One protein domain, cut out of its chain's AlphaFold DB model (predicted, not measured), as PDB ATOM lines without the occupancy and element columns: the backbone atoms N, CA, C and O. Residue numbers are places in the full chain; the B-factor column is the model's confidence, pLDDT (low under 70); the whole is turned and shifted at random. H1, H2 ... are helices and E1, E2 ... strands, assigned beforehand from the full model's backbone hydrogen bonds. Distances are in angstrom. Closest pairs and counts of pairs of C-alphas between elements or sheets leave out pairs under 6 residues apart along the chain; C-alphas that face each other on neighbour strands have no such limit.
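Overview. This is residues 13 to 93 of the 96 residues of an uncharacterized protein of Bacteroidales bacterium (UniProt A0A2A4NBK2). A long two-stranded hairpin, E1 and E2, reaches out as an arm from a small head, where the short strand E3 and the three helices H1, H2 and H3 lie near the hairpin's open end. The arm makes most of the length, and its turn, residues 38 to 40, is the tip far from the helices. The printed part has 81 residues, with three named helices and three named strands in the order H1, E1, E2, E3, H2, H3; the sheet runs E1, E2, E3, antiparallel throughout, and the class is mixed, helices and strands. The whole is loose, with a radius of gyration of the C-alphas of 16.3 A, and spans 53 by 23 by 23 A.

Arrangement. The sheet is a meander, each strand the antiparallel neighbour of the one before. E1, residues 26 to 37, and E2, residues 41 to 53, form a hairpin at 162 degrees; N 27 and O 51 are 2.9 A apart and N 37 and O 41 are 2.8 A apart, both within hydrogen-bond range. E2 bends by 58 degrees at residue 50. E2 and E3, residues 60 to 62, form a second hairpin, with N 52 and O 61 within hydrogen-bond range at 2.9 A. H2, residues 63 to 75, is on the sheet at a height over the sheet of 9.6 A, beside the strands and over none of them; its closest C-alphas to E2 are those of Met 63 and Val 51, 4.6 A apart. H1, residues 13 to 21, only grazes the sheet with its residues 15 to 20. H1 and H2 only just touch, with 3 pairs of C-alphas within 8 A, by residues 63 to 67 of H2 alone; they are about perpendicular at 74 degrees, and the closest C-alphas, of Met 15 and Tyr 67, are 7.2 A apart. H3, residues 85 to 91, is not on the sheet. It touches residues 66 to 70 of H2 alone, about perpendicular at 79 degrees, and the closest C-alphas, of Ile 70 and Ser 91, are 6.0 A apart. H1 and H3 are only just apart, at 8.3 A. In H1, H2 and H3 every O i to N i+4 pair is within hydrogen-bond range.

Along the chain. E1 is 32.4 A long and E2 34.8 A, from C-alpha 41 at (181.401, 111.964, 82.223) to C-alpha 53 at (167.845, 134.858, 59.772). H2 is 18.3 A long and H1 12.2 A, beginning at C-alpha 13 at (154.763, 132.959, 69.932). H3 ends at C-alpha 91 at (168.731, 146.196, 63.887).

Size, cuts and confidence. The two C-alphas farthest apart, of His 39 and Ser 82, are 53.4 A apart. The printed part has no cut and no long link. Residues 73 to 82, of which 73 to 75 belong to H2, have pLDDT under 70; the mean of the printed part is 83.6.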
ATOM      1  N   PRO A  13     155.682 132.821  71.063       92.75
ATOM      2  CA  PRO A  13     154.763 132.959  69.932       92.75
ATOM      3  C   PRO A  13     154.572 134.405  69.460       92.75
ATOM      4  O   PRO A  13     154.491 134.652  68.256       92.75
ATOM      5  N   GLU A  14     154.527 135.371  70.382       90.62
ATOM      6  CA  GLU A  14     154.403 136.794  70.041       90.62
ATOM      7  C   GLU A  14     155.658 137.317  69.331       90.62
ATOM      8  O   GLU A  14     155.542 138.055  68.352       90.62
ATOM      9  N   MET A  15     156.854 136.895  69.757       91.06
ATOM     10  CA  MET A  15     158.104 137.240  69.068       91.06
ATOM     11  C   MET A  15     158.158 136.643  67.656       91.06
ATOM     12  O   MET A  15     158.517 137.342  66.705       91.06
ATOM     13  N   ILE A  16     157.745 135.382  67.493       94.12
ATOM     14  CA  ILE A  16     157.685 134.721  66.181       94.12
ATOM     15  C   ILE A  16     156.753 135.490  65.238       94.12
ATOM     16  O   ILE A  16     157.125 135.772  64.095       94.12
ATOM     17  N   LEU A  17     155.548 135.830  65.707       92.69
ATOM     18  CA  LEU A  17     154.578 136.607  64.932       92.69
ATOM     19  C   LEU A  17     155.145 137.974  64.556       92.69
ATOM     20  O   LEU A  17     155.140 138.321  63.376       92.69
ATOM     21  N   PHE A  18     155.720 138.695  65.521       91.19
ATOM     22  CA  PHE A  18     156.347 139.995  65.298       91.19
ATOM     23  C   PHE A  18     157.367 139.955  64.151       91.19
ATOM     24  O   PHE A  18     157.284 140.758  63.221       91.19
ATOM     25  N   PHE A  19     158.309 139.007  64.165       93.44
ATOM     26  CA  PHE A  19     159.328 138.916  63.117       93.44
ATOM     27  C   PHE A  19     158.735 138.532  61.756       93.44
ATOM     28  O   PHE A  19     159.080 139.143  60.738       93.44
ATOM     29  N   ARG A  20     157.804 137.571  61.726       93.81
ATOM     30  CA  ARG A  20     157.148 137.129  60.485       93.81
ATOM     31  C   ARG A  20     156.333 138.244  59.833       93.81
ATOM     32  O   ARG A  20     156.427 138.420  58.620       93.81
ATOM     33  N   GLU A  21     155.613 139.045  60.615       92.31
ATOM     34  CA  GLU A  21     154.874 140.216  60.121       92.31
ATOM     35  C   GLU A  21     155.787 141.266  59.473       92.31
ATOM     36  O   GLU A  21     155.359 142.004  58.585       92.31
ATOM     37  N   LYS A  22     157.064 141.334  59.875       89.31
ATOM     38  CA  LYS A  22     158.067 142.212  59.246       89.31
ATOM     39  C   LYS A  22     158.824 141.546  58.094       89.31
ATOM     40  O   LYS A  22     159.743 142.148  57.537       89.31
ATOM     41  N   GLY A  23     158.433 140.335  57.697       90.94
ATOM     42  CA  GLY A  23     159.067 139.581  56.618       90.94
ATOM     43  C   GLY A  23     160.438 139.010  56.989       90.94
ATOM     44  O   GLY A  23     161.232 138.723  56.094       90.94
ATOM     45  N   ILE A  24     160.732 138.867  58.283       93.94
ATOM     46  CA  ILE A  24     161.950 138.218  58.769       93.94
ATOM     47  C   ILE A  24     161.701 136.716  58.882       93.94
ATOM     48  O   ILE A  24     160.670 136.268  59.388       93.94
ATOM     49  N   THR A  25     162.657 135.926  58.395       95.75
ATOM     50  CA  THR A  25     162.583 134.466  58.497       95.75
ATOM     51  C   THR A  25     162.937 134.039  59.914       95.75
ATOM     52  O   THR A  25     163.977 134.434  60.434       95.75
ATOM     53  N   VAL A  26     162.089 133.199  60.502       96.25
ATOM     54  CA  VAL A  26     162.273 132.620  61.836       96.25
ATOM     55  C   VAL A  26     162.313 131.101  61.700       96.25
ATOM     56  O   VAL A  26     161.450 130.533  61.023       96.25
ATOM     57  N   LYS A  27     163.301 130.450  62.316       96.00
ATOM     58  CA  LYS A  27     163.485 128.993  62.290       96.00
ATOM     59  C   LYS A  27     163.714 128.464  63.696       96.00
ATOM     60  O   LYS A  27     164.384 129.116  64.490       96.00
ATOM     61  N   GLU A  28     163.182 127.285  63.972       95.69
ATOM     62  CA  GLU A  28     163.626 126.480  65.103       95.69
ATOM     63  C   GLU A  28     164.867 125.716  64.649       95.69
ATOM     64  O   GLU A  28     164.888 125.152  63.549       95.69
ATOM     65  N   ILE A  29     165.912 125.754  65.463       93.06
ATOM     66  CA  ILE A  29     167.123 124.972  65.260       93.06
ATOM     67  C   ILE A  29     167.330 124.046  66.444       93.06
ATOM     68  O   ILE A  29     167.047 124.400  67.589       93.06
ATOM     69  N   GLU A  30     167.843 122.865  66.140       92.12
ATOM     70  CA  GLU A  30     168.234 121.863  67.119       92.12
ATOM     71  C   GLU A  30     169.758 121.771  67.109       92.12
ATOM     72  O   GLU A  30     170.376 121.725  66.040       92.12
ATOM     73  N   TYR A  31     170.375 121.781  68.285       85.25
ATOM     74  CA  TYR A  31     171.812 121.584  68.422       85.25
ATOM     75  C   TYR A  31     172.132 120.689  69.611       85.25
ATOM     76  O   TYR A  31     171.455 120.703  70.635       85.25
ATOM     77  N   GLU A  32     173.195 119.903  69.464       86.81
ATOM     78  CA  GLU A  32     173.714 119.053  70.530       86.81
ATOM     79  C   GLU A  32     174.842 119.781  71.264       86.81
ATOM     80  O   GLU A  32     175.787 120.270  70.639       86.81
ATOM     81  N   MET A  33     174.782 119.805  72.594       84.19
ATOM     82  CA  MET A  33     175.905 120.210  73.438       84.19
ATOM     83  C   MET A  33     176.338 119.057  74.335       84.19
ATOM     84  O   MET A  33     175.537 118.220  74.748       84.19
ATOM     85  N   LEU A  34     177.641 119.008  74.616       86.50
ATOM     86  CA  LEU A  34     178.194 118.100  75.609       86.50
ATOM     87  C   LEU A  34     178.187 118.799  76.959       86.50
ATOM     88  O   LEU A  34     178.918 119.769  77.158       86.50
ATOM     89  N   GLU A  35     177.397 118.274  77.883       85.12
ATOM     90  CA  GLU A  35     177.341 118.779  79.247       85.12
ATOM     91  C   GLU A  35     178.080 117.860  80.201       85.12
ATOM     92  O   GLU A  35     178.121 116.640  80.024       85.12
ATOM     93  N   ALA A  36     178.706 118.459  81.212       83.56
ATOM     94  CA  ALA A  36     179.380 117.707  82.254       83.56
ATOM     95  C   ALA A  36     178.340 116.981  83.114       83.56
ATOM     96  O   ALA A  36     177.492 117.609  83.744       83.56
ATOM     97  N   SER A  37     178.457 115.660  83.182       83.00
ATOM     98  CA  SER A  37     177.667 114.808  84.059       83.00
ATOM     99  C   SER A  37     178.533 114.233  85.186       83.00
ATOM    100  O   SER A  37     179.749 114.443  85.271       83.00
ATOM    101  N   TYR A  38     177.889 113.550  86.133       78.88
ATOM    102  CA  TYR A  38     178.530 113.086  87.362       78.88
ATOM    103  C   TYR A  38     179.745 112.171  87.082       78.88
ATOM    104  O   TYR A  38     179.717 111.331  86.182       78.88
ATOM    105  N   HIS A  39     180.809 112.307  87.886       76.44
ATOM    106  CA  HIS A  39     182.073 111.555  87.766       76.44
ATOM    107  C   HIS A  39     182.822 111.699  86.422       76.44
ATOM    108  O   HIS A  39     183.194 110.695  85.812       76.44
ATOM    109  N   ASN A  40     183.127 112.930  85.989       73.25
ATOM    110  CA  ASN A  40     183.949 113.215  84.793       73.25
ATOM    111  C   ASN A  40     183.399 112.600  83.495       73.25
ATOM    112  O   ASN A  40     184.156 112.277  82.578       73.25
ATOM    113  N   ARG A  41     182.086 112.401  83.432       81.19
ATOM    114  CA  ARG A  41     181.401 111.964  82.223       81.19
ATOM    115  C   ARG A  41     180.834 113.186  81.521       81.19
ATOM    116  O   ARG A  41     180.647 114.237  82.131       81.19
ATOM    117  N   THR A  42     180.592 113.047  80.229       86.56
ATOM    118  CA  THR A  42     179.807 114.010  79.470       86.56
ATOM    119  C   THR A  42     178.586 113.310  78.915       86.56
ATOM    120  O   THR A  42     178.647 112.135  78.542       86.56
ATOM    121  N   GLU A  43     177.465 114.014  78.900       88.81
ATOM    122  CA  GLU A  43     176.257 113.572  78.217       88.81
ATOM    123  C   GLU A  43     175.927 114.523  77.073       88.81
ATOM    124  O   GLU A  43     176.261 115.708  77.111       88.81
ATOM    125  N   LYS A  44     175.328 113.972  76.018       86.31
ATOM    126  CA  LYS A  44     174.796 114.769  74.918       86.31
ATOM    127  C   LYS A  44     173.416 115.261  75.319       86.31
ATOM    128  O   LYS A  44     172.544 114.440  75.599       86.31
ATOM    129  N   VAL A  45     173.236 116.572  75.313       86.50
ATOM    130  CA  VAL A  45     171.952 117.222  75.554       86.50
ATOM    131  C   VAL A  45     171.515 117.897  74.262       86.50
ATOM    132  O   VAL A  45     172.283 118.637  73.643       86.50
ATOM    133  N   GLU A  46     170.288 117.603  73.842       88.12
ATOM    134  CA  GLU A  46     169.644 118.248  72.704       88.12
ATOM    135  C   GLU A  46     168.959 119.531  73.167       88.12
ATOM    136  O   GLU A  46     168.103 119.521  74.055       88.12
ATOM    137  N   TYR A  47     169.326 120.634  72.533       85.94
ATOM    138  CA  TYR A  47     168.757 121.946  72.771       85.94
ATOM    139  C   TYR A  47     167.972 122.405  71.552       85.94
ATOM    140  O   TYR A  47     168.403 122.217  70.414       85.94
ATOM    141  N   LYS A  48     166.829 123.050  71.804       88.44
ATOM    142  CA  LYS A  48     166.036 123.725  70.776       88.44
ATOM    143  C   LYS A  48     166.075 125.222  71.004       88.44
ATOM    144  O   LYS A  48     165.936 125.682  72.135       88.44
ATOM    145  N   GLN A  49     166.248 125.977  69.929       90.94
ATOM    146  CA  GLN A  49     166.280 127.428  69.993       90.94
ATOM    147  C   GLN A  49     165.664 128.039  68.744       90.94
ATOM    148  O   GLN A  49     165.932 127.614  67.621       90.94
ATOM    149  N   TRP A  50     164.884 129.099  68.930       94.75
ATOM    150  CA  TRP A  50     164.416 129.916  67.821       94.75
ATOM    151  C   TRP A  50     165.457 130.954  67.426       94.75
ATOM    152  O   TRP A  50     165.978 131.706  68.256       94.75
ATOM    153  N   VAL A  51     165.711 131.025  66.127       95.50
ATOM    154  CA  VAL A  51     166.610 131.996  65.516       95.50
ATOM    155  C   VAL A  51     165.897 132.783  64.433       95.50
ATOM    156  O   VAL A  51     165.011 132.283  63.734       95.50
ATOM    157  N   VAL A  52     166.320 134.027  64.271       96.19
ATOM    158  CA  VAL A  52     165.995 134.850  63.111       96.19
ATOM    159  C   VAL A  52     167.150 134.798  62.122       96.19
ATOM    160  O   VAL A  52     168.314 134.732  62.515       96.19
ATOM    161  N   ILE A  53     166.834 134.815  60.830       94.25
ATOM    162  CA  ILE A  53     167.845 134.858  59.772       94.25
ATOM    163  C   ILE A  53     168.083 136.312  59.393       94.25
ATOM    164  O   ILE A  53     167.158 136.990  58.932       94.25
ATOM    165  N   ASN A  54     169.320 136.778  59.558       91.00
ATOM    166  CA  ASN A  54     169.726 138.093  59.093       91.00
ATOM    167  C   ASN A  54     169.514 138.166  57.570       91.00
ATOM    168  O   ASN A  54     170.127 137.398  56.826       91.00
ATOM    169  N   PRO A  55     168.663 139.074  57.067       87.12
ATOM    170  CA  PRO A  55     168.342 139.122  55.644       87.12
ATOM    171  C   PRO A  55     169.545 139.508  54.772       87.12
ATOM    172  O   PRO A  55     169.559 139.172  53.590       87.12
ATOM    173  N   ASN A  56     170.549 140.182  55.343       86.56
ATOM    174  CA  ASN A  56     171.729 140.651  54.621       86.56
ATOM    175  C   ASN A  56     172.869 139.626  54.655       86.56
ATOM    176  O   ASN A  56     173.467 139.346  53.619       86.56
ATOM    177  N   THR A  57     173.169 139.067  55.831       90.75
ATOM    178  CA  THR A  57     174.323 138.167  56.028       90.75
ATOM    179  C   THR A  57     173.953 136.685  55.999       90.75
ATOM    180  O   THR A  57     174.837 135.844  55.890       90.75
ATOM    181  N   GLN A  58     172.658 136.353  56.072       91.50
ATOM    182  CA  GLN A  58     172.133 134.990  56.250       91.50
ATOM    183  C   GLN A  58     172.551 134.318  57.570       91.50
ATOM    184  O   GLN A  58     172.298 133.130  57.768       91.50
ATOM    185  N   GLU A  59     173.146 135.073  58.494       92.75
ATOM    186  CA  GLU A  59     173.512 134.586  59.820       92.75
ATOM    187  C   GLU A  59     172.273 134.268  60.662       92.75
ATOM    188  O   GLU A  59     171.221 134.900  60.533       92.75
ATOM    189  N   GLN A  60     172.417 133.279  61.538       93.00
ATOM    190  CA  GLN A  60     171.389 132.875  62.488       93.00
ATOM    191  C   GLN A  60     171.635 133.595  63.805       93.00
ATOM    192  O   GLN A  60     172.706 133.454  64.391       93.00
ATOM    193  N   ILE A  61     170.648 134.353  64.266       92.62
ATOM    194  CA  ILE A  61     170.750 135.134  65.498       92.62
ATOM    195  C   ILE A  61     169.684 134.636  66.473       92.62
ATOM    196  O   ILE A  61     168.531 134.475  66.056       92.62
ATOM    197  N   PRO A  62     170.020 134.398  67.756       93.12
ATOM    198  CA  PRO A  62     169.037 134.096  68.791       93.12
ATOM    199  C   PRO A  62     167.859 135.078  68.752       93.12
ATOM    200  O   PRO A  62     168.039 136.291  68.871       93.12
ATOM    201  N   MET A  63     166.636 134.566  68.587       93.19
ATOM    202  CA  MET A  63     165.455 135.413  68.386       93.19
ATOM    203  C   MET A  63     165.230 136.380  69.558       93.19
ATOM    204  O   MET A  63     164.948 137.559  69.341       93.19
ATOM    205  N   GLU A  64     165.382 135.899  70.794       89.38
ATOM    206  CA  GLU A  64     165.213 136.723  71.995       89.38
ATOM    207  C   GLU A  64     166.244 137.850  72.097       89.38
ATOM    208  O   GLU A  64     165.934 138.941  72.579       89.38
ATOM    209  N   GLU A  65     167.478 137.591  71.663       88.81
ATOM    210  CA  GLU A  65     168.551 138.583  71.646       88.81
ATOM    211  C   GLU A  65     168.217 139.691  70.651       88.81
ATOM    212  O   GLU A  65     168.142 140.860  71.039       88.81
ATOM    213  N   GLN A  66     167.867 139.318  69.416       90.19
ATOM    214  CA  GLN A  66     167.481 140.287  68.395       90.19
ATOM    215  C   GLN A  66     166.266 141.114  68.829       90.19
ATOM    216  O   GLN A  66     166.229 142.333  68.645       90.19
ATOM    217  N   TYR A  67     165.257 140.468  69.418       88.75
ATOM    218  CA  TYR A  67     164.063 141.156  69.901       88.75
ATOM    219  C   TYR A  67     164.414 142.182  70.985       88.75
ATOM    220  O   TYR A  67     163.979 143.336  70.936       88.75
ATOM    221  N   ARG A  68     165.257 141.789  71.942       85.06
ATOM    222  CA  ARG A  68     165.732 142.668  73.013       85.06
ATOM    223  C   ARG A  68     166.481 143.875  72.465       85.06
ATOM    224  O   ARG A  68     166.273 144.978  72.968       85.06
ATOM    225  N   ASP A  69     167.314 143.692  71.450       84.69
ATOM    226  CA  ASP A  69     168.081 144.783  70.853       84.69
ATOM    227  C   ASP A  69     167.197 145.765  70.086       84.69
ATOM    228  O   ASP A  69     167.350 146.981  70.242       84.69
ATOM    229  N   ILE A  70     166.189 145.264  69.365       83.12
ATOM    230  CA  ILE A  70     165.152 146.097  68.741       83.12
ATOM    231  C   ILE A  70     164.444 146.950  69.797       83.12
ATOM    232  O   ILE A  70     164.328 148.169  69.641       83.12
ATOM    233  N   VAL A  71     163.994 146.338  70.897       79.69
ATOM    234  CA  VAL A  71     163.244 147.074  71.919       79.69
ATOM    235  C   VAL A  71     164.134 148.028  72.714       79.69
ATOM    236  O   VAL A  71     163.704 149.138  73.031       79.69
ATOM    237  N   ARG A  72     165.390 147.669  73.006       75.12
ATOM    238  CA  ARG A  72     166.364 148.582  73.630       75.12
ATOM    239  C   ARG A  72     166.591 149.815  72.767       75.12
ATOM    240  O   ARG A  72     166.524 150.931  73.281       75.12
ATOM    241  N   TYR A  73     166.806 149.619  71.467       69.50
ATOM    242  CA  TYR A  73     166.982 150.721  70.527       69.50
ATOM    243  C   TYR A  73     165.735 151.615  70.457       69.50
ATOM    244  O   TYR A  73     165.845 152.834  70.384       69.50
ATOM    245  N   GLN A  74     164.540 151.036  70.551       68.75
ATOM    246  CA  GLN A  74     163.284 151.792  70.523       68.75
ATOM    247  C   GLN A  74     162.958 152.502  71.840       68.75
ATOM    248  O   GLN A  74     162.465 153.626  71.829       68.75
ATOM    249  N   THR A  75     163.314 151.912  72.980       58.97
ATOM    250  CA  THR A  75     163.173 152.554  74.298       58.97
ATOM    251  C   THR A  75     164.033 153.817  74.385       58.97
ATOM    252  O   THR A  75     163.614 154.810  74.975       58.97
ATOM    253  N   GLN A  76     165.201 153.824  73.733       57.06
ATOM    254  CA  GLN A  76     166.038 155.021  73.593       57.06
ATOM    255  C   GLN A  76     165.409 156.101  72.688       57.06
ATOM    256  O   GLN A  76     165.765 157.267  72.817       57.06
ATOM    257  N   ASN A  77     164.455 155.736  71.822       54.62
ATOM    258  CA  ASN A  77     163.798 156.624  70.853       54.62
ATOM    259  C   ASN A  77     162.337 156.999  71.218       54.62
ATOM    260  O   ASN A  77     161.670 157.667  70.432       54.62
ATOM    261  N   LEU A  78     161.842 156.618  72.409       51.91
ATOM    262  CA  LEU A  78     160.539 157.010  72.998       51.91
ATOM    263  C   LEU A  78     159.256 156.687  72.184       51.91
ATOM    264  O   LEU A  78     158.180 157.150  72.559       51.91
ATOM    265  N   LEU A  79     159.306 155.863  71.129       53.00
ATOM    266  CA  LEU A  79     158.151 155.569  70.259       53.00
ATOM    267  C   LEU A  79     157.938 154.057  70.053       53.00
ATOM    268  O   LEU A  79     158.236 153.499  69.004       53.00
ATOM    269  N   ILE A  80     157.371 153.374  71.052       50.78
ATOM    270  CA  ILE A  80     157.125 151.916  70.994       50.78
ATOM    271  C   ILE A  80     156.004 151.546  69.995       50.78
ATOM    272  O   ILE A  80     155.991 150.443  69.453       50.78
ATOM    273  N   ASN A  81     155.089 152.467  69.684       52.31
ATOM    274  CA  ASN A  81     153.849 152.146  68.962       52.31
ATOM    275  C   ASN A  81     153.987 152.003  67.433       52.31
ATOM    276  O   ASN A  81     152.983 151.779  66.758       52.31
ATOM    277  N   SER A  82     155.190 152.110  66.862       60.72
ATOM    278  CA  SER A  82     155.371 152.045  65.405       60.72
ATOM    279  C   SER A  82     156.693 151.403  64.983       60.72
ATOM    280  O   SER A  82     157.392 151.952  64.135       60.72
ATOM    281  N   ILE A  83     157.057 150.247  65.555       73.12
ATOM    282  CA  ILE A  83     158.220 149.492  65.060       73.12
ATOM    283  C   ILE A  83     157.921 149.010  63.633       73.12
ATOM    284  O   ILE A  83     157.239 148.003  63.405       73.12
ATOM    285  N   ASP A  84     158.400 149.779  62.663       78.31
ATOM    286  CA  ASP A  84     158.270 149.483  61.247       78.31
ATOM    287  C   ASP A  84     159.311 148.450  60.784       78.31
ATOM    288  O   ASP A  84     160.245 148.072  61.497       78.31
ATOM    289  N   ARG A  85     159.134 147.972  59.550       77.19
ATOM    290  CA  ARG A  85     160.025 146.984  58.941       77.19
ATOM    291  C   ARG A  85     161.461 147.500  58.813       77.19
ATOM    292  O   ARG A  85     162.385 146.737  59.065       77.19
ATOM    293  N   PHE A  86     161.675 148.763  58.452       78.56
ATOM    294  CA  PHE A  86     163.020 149.318  58.264       78.56
ATOM    295  C   PHE A  86     163.803 149.369  59.571       78.56
ATOM    296  O   PHE A  86     164.983 149.030  59.589       78.56
ATOM    297  N   THR A  87     163.140 149.711  60.674       80.94
ATOM    298  CA  THR A  87     163.716 149.639  62.020       80.94
ATOM    299  C   THR A  87     164.223 148.231  62.323       80.94
ATOM    300  O   THR A  87     165.361 148.064  62.763       80.94
ATOM    301  N   VAL A  88     163.397 147.213  62.065       77.81
ATOM    302  CA  VAL A  88     163.784 145.816  62.293       77.81
ATOM    303  C   VAL A  88     164.956 145.431  61.395       77.81
ATOM    304  O   VAL A  88     165.940 144.896  61.888       77.81
ATOM    305  N   TYR A  89     164.932 145.777  60.108       80.25
ATOM    306  CA  TYR A  89     166.053 145.503  59.203       80.25
ATOM    307  C   TYR A  89     167.357 146.191  59.641       80.25
ATOM    308  O   TYR A  89     168.415 145.572  59.606       80.25
ATOM    309  N   ASN A  90     167.293 147.436  60.115       81.38
ATOM    310  CA  ASN A  90     168.466 148.167  60.606       81.38
ATOM    311  C   ASN A  90     169.024 147.599  61.916       81.38
ATOM    312  O   ASN A  90     170.196 147.793  62.223       81.38
ATOM    313  N   SER A  91     168.217 146.880  62.698       79.19
ATOM    314  CA  SER A  91     168.731 146.196  63.887       79.19
ATOM    315  C   SER A  91     169.680 145.039  63.545       79.19
ATOM    316  O   SER A  91     170.486 144.660  64.384       79.19
ATOM    317  N   PHE A  92     169.652 144.529  62.308       78.94
ATOM    318  CA  PHE A  92     170.559 143.482  61.825       78.94
ATOM    319  C   PHE A  92     171.911 144.002  61.317       78.94
ATOM    320  O   PHE A  92     172.792 143.203  61.007       78.94
ATOM    321  N   THR A  93     172.083 145.320  61.162       70.44
ATOM    322  CA  THR A  93     173.330 145.920  60.648       70.44
ATOM    323  C   THR A  93     174.242 146.438  61.753       70.44
ATOM    324  O   THR A  93     175.411 146.722  61.501       70.44
TER     325      THR A  93